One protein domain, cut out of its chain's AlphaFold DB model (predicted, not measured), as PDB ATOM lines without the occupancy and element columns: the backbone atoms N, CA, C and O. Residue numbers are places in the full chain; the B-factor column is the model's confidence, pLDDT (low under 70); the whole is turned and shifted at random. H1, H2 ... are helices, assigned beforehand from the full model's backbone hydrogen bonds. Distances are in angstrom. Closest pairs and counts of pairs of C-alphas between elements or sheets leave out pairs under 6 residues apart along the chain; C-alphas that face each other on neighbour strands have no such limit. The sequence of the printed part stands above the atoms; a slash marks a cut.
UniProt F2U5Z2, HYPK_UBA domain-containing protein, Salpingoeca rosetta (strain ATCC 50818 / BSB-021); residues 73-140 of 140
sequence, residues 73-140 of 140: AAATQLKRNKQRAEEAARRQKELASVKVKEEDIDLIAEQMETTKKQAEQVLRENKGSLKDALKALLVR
ATOM      1  N   ALA A  73     165.287 256.644  56.917       80.38
ATOM      2  CA  ALA A  73     165.108 255.357  57.577       80.38
ATOM      3  C   ALA A  73     166.393 254.920  58.305       80.38
ATOM      4  O   ALA A  73     166.334 254.598  59.494       80.38
ATOM      5  N   ALA A  74     167.557 255.012  57.657       82.19
ATOM      6  CA  ALA A  74     168.851 254.691  58.258       82.19
ATOM      7  C   ALA A  74     169.141 255.546  59.504       82.19
ATOM      8  O   ALA A  74     169.542 255.019  60.544       82.19
ATOM      9  N   ALA A  75     168.850 256.850  59.458       81.88
ATOM     10  CA  ALA A  75     169.024 257.737  60.607       81.88
ATOM     11  C   ALA A  75     168.117 257.361  61.796       81.88
ATOM     12  O   ALA A  75     168.546 257.416  62.953       81.88
ATOM     13  N   THR A  76     166.867 256.953  61.545       82.81
ATOM     14  CA  THR A  76     165.963 256.489  62.617       82.81
ATOM     15  C   THR A  76     166.398 255.148  63.206       82.81
ATOM     16  O   THR A  76     166.349 254.974  64.427       82.81
ATOM     17  N   GLN A  77     166.885 254.226  62.371       83.62
ATOM     18  CA  GLN A  77     167.429 252.939  62.808       83.62
ATOM     19  C   GLN A  77     168.677 253.133  63.671       83.62
ATOM     20  O   GLN A  77     168.787 252.532  64.738       83.62
ATOM     21  N   LEU A  78     169.571 254.046  63.281       84.19
ATOM     22  CA  LEU A  78     170.770 254.359  64.052       84.19
ATOM     23  C   LEU A  78     170.429 254.915  65.443       84.19
ATOM     24  O   LEU A  78     171.006 254.479  66.440       84.19
ATOM     25  N   LYS A  79     169.450 255.827  65.536       83.62
ATOM     26  CA  LYS A  79     168.973 256.357  66.827       83.62
ATOM     27  C   LYS A  79     168.385 255.257  67.713       83.62
ATOM     28  O   LYS A  79     168.726 255.191  68.893       83.62
ATOM     29  N   ARG A  80     167.556 254.369  67.151       80.88
ATOM     30  CA  ARG A  80     166.982 253.225  67.882       80.88
ATOM     31  C   ARG A  80     168.055 252.249  68.359       80.88
ATOM     32  O   ARG A  80     168.011 251.813  69.506       80.88
ATOM     33  N   ASN A  81     169.037 251.935  67.515       81.69
ATOM     34  CA  ASN A  81     170.151 251.066  67.890       81.69
ATOM     35  C   ASN A  81     171.011 251.682  68.993       81.69
ATOM     36  O   ASN A  81     171.356 250.986  69.942       81.69
ATOM     37  N   LYS A  82     171.292 252.989  68.927       82.62
ATOM     38  CA  LYS A  82     172.021 253.689  69.990       82.62
ATOM     39  C   LYS A  82     171.266 253.652  71.322       82.62
ATOM     40  O   LYS A  82     171.866 253.327  72.338       82.62
ATOM     41  N   GLN A  83     169.958 253.911  71.311       76.12
ATOM     42  CA  GLN A  83     169.127 253.830  72.517       76.12
ATOM     43  C   GLN A  83     169.104 252.415  73.111       76.12
ATOM     44  O   GLN A  83     169.289 252.254  74.314       76.12
ATOM     45  N   ARG A  84     168.958 251.378  72.273       72.75
ATOM     46  CA  ARG A  84     169.038 249.977  72.719       72.75
ATOM     47  C   ARG A  84     170.404 249.634  73.306       72.75
ATOM     48  O   ARG A  84     170.469 248.953  74.324       72.75
ATOM     49  N   ALA A  85     171.482 250.109  72.685       71.44
ATOM     50  CA  ALA A  85     172.840 249.890  73.172       71.44
ATOM     51  C   ALA A  85     173.085 250.593  74.517       71.44
ATOM     52  O   ALA A  85     173.663 249.995  75.419       71.44
ATOM     53  N   GLU A  86     172.604 251.827  74.689       71.56
ATOM     54  CA  GLU A  86     172.692 252.561  75.958       71.56
ATOM     55  C   GLU A  86     171.863 251.900  77.068       71.56
ATOM     56  O   GLU A  86     172.342 251.757  78.195       71.56
ATOM     57  N   GLU A  87     170.651 251.435  76.761       67.50
ATOM     58  CA  GLU A  87     169.805 250.718  77.720       67.50
ATOM     59  C   GLU A  87     170.417 249.364  78.117       67.50
ATOM     60  O   GLU A  87     170.444 249.013  79.300       67.50
ATOM     61  N   ALA A  88     170.979 248.627  77.154       65.31
ATOM     62  CA  ALA A  88     171.698 247.383  77.412       65.31
ATOM     63  C   ALA A  88     172.951 247.621  78.267       65.31
ATOM     64  O   ALA A  88     173.163 246.917  79.254       65.31
ATOM     65  N   ALA A  89     173.739 248.653  77.955       63.22
ATOM     66  CA  ALA A  89     174.918 249.024  78.734       63.22
ATOM     67  C   ALA A  89     174.552 249.443  80.168       63.22
ATOM     68  O   ALA A  89     175.283 249.134  81.112       63.22
ATOM     69  N   ARG A  90     173.409 250.113  80.363       59.59
ATOM     70  CA  ARG A  90     172.908 250.468  81.696       59.59
ATOM     71  C   ARG A  90     172.492 249.231  82.492       59.59
ATOM     72  O   ARG A  90     172.933 249.087  83.629       59.59
ATOM     73  N   ARG A  91     171.742 248.303  81.882       60.94
ATOM     74  CA  ARG A  91     171.397 247.017  82.519       60.94
ATOM     75  C   ARG A  91     172.644 246.210  82.881       60.94
ATOM     76  O   ARG A  91     172.721 245.676  83.979       60.94
ATOM     77  N   GLN A  92     173.646 246.161  82.005       59.53
ATOM     78  CA  GLN A  92     174.896 245.439  82.267       59.53
ATOM     79  C   GLN A  92     175.701 246.040  83.424       59.53
ATOM     80  O   GLN A  92     176.223 245.292  84.244       59.53
ATOM     81  N   LYS A  93     175.777 247.375  83.533       60.28
ATOM     82  CA  LYS A  93     176.438 248.045  84.668       60.28
ATOM     83  C   LYS A  93     175.744 247.747  85.994       60.28
ATOM     84  O   LYS A  93     176.420 247.522  86.995       60.28
ATOM     85  N   GLU A  94     174.415 247.716  85.992       56.31
ATOM     86  CA  GLU A  94     173.642 247.350  87.177       56.31
ATOM     87  C   GLU A  94     173.894 245.881  87.557       56.31
ATOM     88  O   GLU A  94     174.242 245.626  88.706       56.31
ATOM     89  N   LEU A  95     173.860 244.944  86.599       57.34
ATOM     90  CA  LEU A  95     174.117 243.510  86.817       57.34
ATOM     91  C   LEU A  95     175.556 243.194  87.265       57.34
ATOM     92  O   LEU A  95     175.758 242.322  88.104       57.34
ATOM     93  N   ALA A  96     176.563 243.898  86.737       57.94
ATOM     94  CA  ALA A  96     177.974 243.668  87.073       57.94
ATOM     95  C   ALA A  96     178.361 244.184  88.470       57.94
ATOM     96  O   ALA A  96     179.355 243.743  89.040       57.94
ATOM     97  N   SER A  97     177.585 245.118  89.027       59.50
ATOM     98  CA  SER A  97     177.810 245.658  90.376       59.50
ATOM     99  C   SER A  97     177.210 244.799  91.493       59.50
ATOM    100  O   SER A  97     177.465 245.047  92.675       59.50
ATOM    101  N   VAL A  98     176.412 243.792  91.132       66.56
ATOM    102  CA  VAL A  98     175.738 242.918  92.087       66.56
ATOM    103  C   VAL A  98     176.771 241.998  92.725       66.56
ATOM    104  O   VAL A  98     177.271 241.062  92.106       66.56
ATOM    105  N   LYS A  99     177.079 242.261  93.994       74.75
ATOM    106  CA  LYS A  99     177.853 241.341  94.827       74.75
ATOM    107  C   LYS A  99     176.964 240.149  95.168       74.75
ATOM    108  O   LYS A  99     176.039 240.285  95.964       74.75
ATOM    109  N   VAL A 100     177.242 239.008  94.551       86.25
ATOM    110  CA  VAL A 100     176.606 237.725  94.869       86.25
ATOM    111  C   VAL A 100     177.471 237.007  95.902       86.25
ATOM    112  O   VAL A 100     178.697 237.055  95.809       86.25
ATOM    113  N   LYS A 101     176.855 236.377  96.905       90.00
ATOM    114  CA  LYS A 101     177.573 235.555  97.886       90.00
ATOM    115  C   LYS A 101     177.697 234.126  97.368       90.00
ATOM    116  O   LYS A 101     176.723 233.585  96.854       90.00
ATOM    117  N   GLU A 102     178.860 233.509  97.553       91.50
ATOM    118  CA  GLU A 102     179.067 232.097  97.193       91.50
ATOM    119  C   GLU A 102     178.144 231.161  97.989       91.50
ATOM    120  O   GLU A 102     177.611 230.212  97.426       91.50
ATOM    121  N   GLU A 103     177.846 231.505  99.247       93.12
ATOM    122  CA  GLU A 103     176.877 230.797 100.100       93.12
ATOM    123  C   GLU A 103     175.484 230.703  99.454       93.12
ATOM    124  O   GLU A 103     174.859 229.645  99.469       93.12
ATOM    125  N   ASP A 104     175.005 231.797  98.849       93.31
ATOM    126  CA  ASP A 104     173.690 231.834  98.200       93.31
ATOM    127  C   ASP A 104     173.689 231.009  96.898       93.31
ATOM    128  O   ASP A 104     172.678 230.400  96.549       93.31
ATOM    129  N   ILE A 105     174.822 230.971  96.183       94.62
ATOM    130  CA  ILE A 105     174.993 230.162  94.964       94.62
ATOM    131  C   ILE A 105     174.952 228.675  95.318       94.62
ATOM    132  O   ILE A 105     174.235 227.917  94.665       94.62
ATOM    133  N   ASP A 106     175.698 228.269  96.343       94.94
ATOM    134  CA  ASP A 106     175.763 226.877  96.782       94.94
ATOM    135  C   ASP A 106     174.415 226.400  97.332       94.94
ATOM    136  O   ASP A 106     173.964 225.316  96.963       94.94
ATOM    137  N   LEU A 107     173.713 227.240  98.103       95.50
ATOM    138  CA  LEU A 107     172.367 226.934  98.588       95.50
ATOM    139  C   LEU A 107     171.393 226.675  97.428       95.50
ATOM    140  O   LEU A 107     170.668 225.686  97.440       95.50
ATOM    141  N   ILE A 108     171.356 227.546  96.415       94.62
ATOM    142  CA  ILE A 108     170.450 227.359  95.269       94.62
ATOM    143  C   ILE A 108     170.858 226.133  94.444       94.62
ATOM    144  O   ILE A 108     169.987 225.387  93.998       94.62
ATOM    145  N   ALA A 109     172.157 225.912  94.237       95.81
ATOM    146  CA  ALA A 109     172.648 224.761  93.486       95.81
ATOM    147  C   ALA A 109     172.264 223.434  94.161       95.81
ATOM    148  O   ALA A 109     171.816 222.515  93.479       95.81
ATOM    149  N   GLU A 110     172.383 223.357  95.490       95.44
ATOM    150  CA  GLU A 110     172.031 222.168  96.270       95.44
ATOM    151  C   GLU A 110     170.514 221.963  96.366       95.44
ATOM    152  O   GLU A 110     170.028 220.866  96.114       95.44
ATOM    153  N   GLN A 111     169.749 223.008  96.697       92.00
ATOM    154  CA  GLN A 111     168.314 222.866  96.979       92.00
ATOM    155  C   GLN A 111     167.448 222.771  95.719       92.00
ATOM    156  O   GLN A 111     166.416 222.108  95.731       92.00
ATOM    157  N   MET A 112     167.840 223.454  94.641       93.69
ATOM    158  CA  MET A 112     167.082 223.464  93.384       93.69
ATOM    159  C   MET A 112     167.655 222.491  92.349       93.69
ATOM    160  O   MET A 112     167.198 222.498  91.209       93.69
ATOM    161  N   GLU A 113     168.672 221.706  92.721       92.56
ATOM    162  CA  GLU A 113     169.373 220.767  91.835       92.56
ATOM    163  C   GLU A 113     169.847 221.430  90.525       92.56
ATOM    164  O   GLU A 113     169.790 220.860  89.434       92.56
ATOM    165  N   THR A 114     170.316 222.678  90.621       92.75
ATOM    166  CA  THR A 114     170.798 223.453  89.468       92.75
ATOM    167  C   THR A 114     172.317 223.508  89.429       92.75
ATOM    168  O   THR A 114     173.014 223.342  90.428       92.75
ATOM    169  N   THR A 115     172.876 223.786  88.251       95.50
ATOM    170  CA  THR A 115     174.322 224.009  88.154       95.50
ATOM    171  C   THR A 115     174.710 225.322  88.841       95.50
ATOM    172  O   THR A 115     173.986 226.314  88.740       95.50
ATOM    173  N   LYS A 116     175.903 225.391  89.453       93.38
ATOM    174  CA  LYS A 116     176.413 226.632  90.076       93.38
ATOM    175  C   LYS A 116     176.369 227.840  89.128       93.38
ATOM    176  O   LYS A 116     176.054 228.947  89.549       93.38
ATOM    177  N   LYS A 117     176.613 227.616  87.829       93.31
ATOM    178  CA  LYS A 117     176.506 228.655  86.791       93.31
ATOM    179  C   LYS A 117     175.081 229.190  86.635       93.31
ATOM    180  O   LYS A 117     174.902 230.394  86.499       93.31
ATOM    181  N   GLN A 118     174.079 228.313  86.644       92.94
ATOM    182  CA  GLN A 118     172.675 228.723  86.565       92.94
ATOM    183  C   GLN A 118     172.231 229.431  87.846       92.94
ATOM    184  O   GLN A 118     171.587 230.472  87.760       92.94
ATOM    185  N   ALA A 119     172.627 228.926  89.017       93.75
ATOM    186  CA  ALA A 119     172.349 229.568  90.301       93.75
ATOM    187  C   ALA A 119     172.924 230.996  90.361       93.75
ATOM    188  O   ALA A 119     172.220 231.947  90.704       93.75
ATOM    189  N   GLU A 120     174.180 231.172  89.940       91.94
ATOM    190  CA  GLU A 120     174.820 232.485  89.851       91.94
ATOM    191  C   GLU A 120     174.103 233.410  88.858       91.94
ATOM    192  O   GLU A 120     173.880 234.586  89.154       91.94
ATOM    193  N   GLN A 121     173.714 232.889  87.693       91.75
ATOM    194  CA  GLN A 121     172.982 233.656  86.690       91.75
ATOM    195  C   GLN A 121     171.654 234.181  87.251       91.75
ATOM    196  O   GLN A 121     171.386 235.380  87.160       91.75
ATOM    197  N   VAL A 122     170.864 233.318  87.890       92.12
ATOM    198  CA  VAL A 122     169.571 233.689  88.481       92.12
ATOM    199  C   VAL A 122     169.756 234.698  89.616       92.12
ATOM    200  O   VAL A 122     168.991 235.659  89.719       92.12
ATOM    201  N   LEU A 123     170.792 234.549  90.444       92.12
ATOM    202  CA  LEU A 123     171.110 235.531  91.483       92.12
ATOM    203  C   LEU A 123     171.502 236.887  90.891       92.12
ATOM    204  O   LEU A 123     171.035 237.915  91.381       92.12
ATOM    205  N   ARG A 124     172.303 236.923  89.821       89.88
ATOM    206  CA  ARG A 124     172.655 238.180  89.137       89.88
ATOM    207  C   ARG A 124     171.432 238.844  88.509       89.88
ATOM    208  O   ARG A 124     171.255 240.048  88.681       89.88
ATOM    209  N   GLU A 125     170.562 238.073  87.856       88.38
ATOM    210  CA  GLU A 125     169.288 238.552  87.296       88.38
ATOM    211  C   GLU A 125     168.383 239.171  88.376       88.38
ATOM    212  O   GLU A 125     167.746 240.201  88.144       88.38
ATOM    213  N   ASN A 126     168.404 238.612  89.590       89.62
ATOM    214  CA  ASN A 126     167.625 239.071  90.744       89.62
ATOM    215  C   ASN A 126     168.407 239.995  91.694       89.62
ATOM    216  O   ASN A 126     168.061 240.127  92.871       89.62
ATOM    217  N   LYS A 127     169.460 240.662  91.204       84.19
ATOM    218  CA  LYS A 127     170.235 241.665  91.962       84.19
ATOM    219  C   LYS A 127     170.806 241.146  93.293       84.19
ATOM    220  O   LYS A 127     170.973 241.916  94.237       84.19
ATOM    221  N   GLY A 128     171.111 239.852  93.372       83.81
ATOM    222  CA  GLY A 128     171.674 239.200  94.555       83.81
ATOM    223  C   GLY A 128     170.651 238.945  95.666       83.81
ATOM    224  O   GLY A 128     171.034 238.616  96.784       83.81
ATOM    225  N   SER A 129     169.353 239.104  95.391       88.88
ATOM    226  CA  SER A 129     168.285 238.778  96.338       88.88
ATOM    227  C   SER A 129     167.983 237.281  96.296       88.88
ATOM    228  O   SER A 129     167.327 236.806  95.368       88.88
ATOM    229  N   LEU A 130     168.402 236.539  97.327       89.44
ATOM    230  CA  LEU A 130     168.097 235.109  97.462       89.44
ATOM    231  C   LEU A 130     166.584 234.830  97.404       89.44
ATOM    232  O   LEU A 130     166.141 233.901  96.737       89.44
ATOM    233  N   LYS A 131     165.769 235.660  98.069       91.12
ATOM    234  CA  LYS A 131     164.307 235.476  98.106       91.12
ATOM    235  C   LYS A 131     163.675 235.612  96.726       91.12
ATOM    236  O   LYS A 131     162.787 234.833  96.391       91.12
ATOM    237  N   ASP A 132     164.098 236.608  95.953       90.56
ATOM    238  CA  ASP A 132     163.515 236.854  94.633       90.56
ATOM    239  C   ASP A 132     164.054 235.861  93.599       90.56
ATOM    240  O   ASP A 132     163.279 235.376  92.782       90.56
ATOM    241  N   ALA A 133     165.321 235.450  93.720       92.00
ATOM    242  CA  ALA A 133     165.897 234.351  92.946       92.00
ATOM    243  C   ALA A 133     165.126 233.036  93.146       92.00
ATOM    244  O   ALA A 133     164.730 232.396  92.172       92.00
ATOM    245  N   LEU A 134     164.843 232.663  94.398       92.56
ATOM    246  CA  LEU A 134     164.059 231.464  94.704       92.56
ATOM    247  C   LEU A 134     162.625 231.569  94.171       92.56
ATOM    248  O   LEU A 134     162.126 230.625  93.566       92.56
ATOM    249  N   LYS A 135     161.962 232.725  94.318       92.50
ATOM    250  CA  LYS A 135     160.631 232.939  93.718       92.50
ATOM    251  C   LYS A 135     160.660 232.805  92.197       92.50
ATOM    252  O   LYS A 135     159.759 232.191  91.638       92.50
ATOM    253  N   ALA A 136     161.672 233.362  91.534       90.44
ATOM    254  CA  ALA A 136     161.805 233.292  90.081       90.44
ATOM    255  C   ALA A 136     161.963 231.848  89.579       90.44
ATOM    256  O   ALA A 136     161.459 231.518  88.511       90.44
ATOM    257  N   LEU A 137     162.619 230.984  90.360       90.06
ATOM    258  CA  LEU A 137     162.751 229.561  90.041       90.06
ATOM    259  C   LEU A 137     161.468 228.761  90.299       90.06
ATOM    260  O   LEU A 137     161.205 227.804  89.581       90.06
ATOM    261  N   LEU A 138     160.670 229.150  91.296       89.88
ATOM    262  CA  LEU A 138     159.435 228.450  91.672       89.88
ATOM    263  C   LEU A 138     158.214 228.826  90.821       89.88
ATOM    264  O   LEU A 138     157.260 228.061  90.754       89.88
ATOM    265  N   VAL A 139     158.210 230.017  90.221       82.56
ATOM    266  CA  VAL A 139     157.065 230.557  89.458       82.56
ATOM    267  C   VAL A 139     157.193 230.273  87.949       82.56
ATOM    268  O   VAL A 139     156.392 230.762  87.155       82.56
ATOM    269  N   ARG A 140     158.202 229.500  87.538       59.12
ATOM    270  CA  ARG A 140     158.484 229.211  86.129       59.12
ATOM    271  C   ARG A 140     157.607 228.107  85.547       59.12
ATOM    272  O   ARG A 140     157.311 227.139  86.276       59.12
TER     273      ARG A 140
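This is residues 73 to 140 of the 140 residues of the protein "HYPK_UBA domain-containing protein" of Salpingoeca rosetta (strain ATCC 50818 / BSB-021) (UniProt F2U5Z2). One long helix, H1, sticks out like a handle from a small compact head of three short helices, H2, H3 and H4. In the head H3 is in the middle: H2 packs on it at a steep tilt and H4 packs on it about perpendicular, and the handle meets it only near the handle's last residues. The free stretch, residues 73 to 90 of H1, makes much of the length of the rod-like outline, which spans 51 by 25 by 18 A. The printed part has 68 residues with four named helices, H1, H2, H3 and H4 in chain order, and no named strand; the class is all helix. The whole is only just loose, close to extended, with a radius of gyration of the C-alphas of 16.1 A.

H1, the longest helix, covers residues 73 to 96 and is 34.2 A long from first to last C-alpha. It begins at C-alpha 73, at (165.108, 255.357, 57.577), and ends at C-alpha 96, at (177.974, 243.668, 87.073). H2 covers residues 102 to 111 and H3 covers residues 116 to 125, each 14.2 A from first to last C-alpha. H4 covers residues 130 to 138, 12.4 A long, and ends at C-alpha 138, at (159.435, 228.450, 91.672).

H1 and H3 only just touch, with 3 pairs of C-alphas within 8 A, and only at their ends. H1 takes part with residues 95 to 96 alone; the closest C-alphas, those of Leu 95 and Arg 124, are 6.0 A apart. Their lines stand at a steep tilt of 65 degrees, opposite ways. H3 is the hub, touching three other helices. H2 touches H3 at a steep tilt of 67 degrees, opposite ways, and their closest C-alphas, those of Ile 105 and Ala 119, are 5.4 A apart. H4 touches H3 about perpendicular, at 73 degrees, with the closest C-alphas, those of Leu 123 and Ala 133, 5.5 A apart. H2 and H4 are close but not clearly touching: their closest C-alphas, those of Asp 104 and Leu 130, are 6.5 A apart, and they run the same way at a shallow tilt of 27 degrees. H1 is apart from H2 and from H4. In H1, H2, H3 and H4 every O i to N i+4 pair is within hydrogen-bond range.

The two C-alphas farthest apart, those of Ala 73 and Glu 110, are 51.4 A apart. Without residues 73 to 90, which stand free, the body has 50 residues and spans 29 by 22 by 15 A, with a radius of gyration of 10.1 A. The printed part has no cut, and the links H1 to H2, H2 to H3 and H3 to H4 are tight. The mean pLDDT of the printed part is 83.0; residues 87 to 98 and residue 140, the chain's last, are under 70.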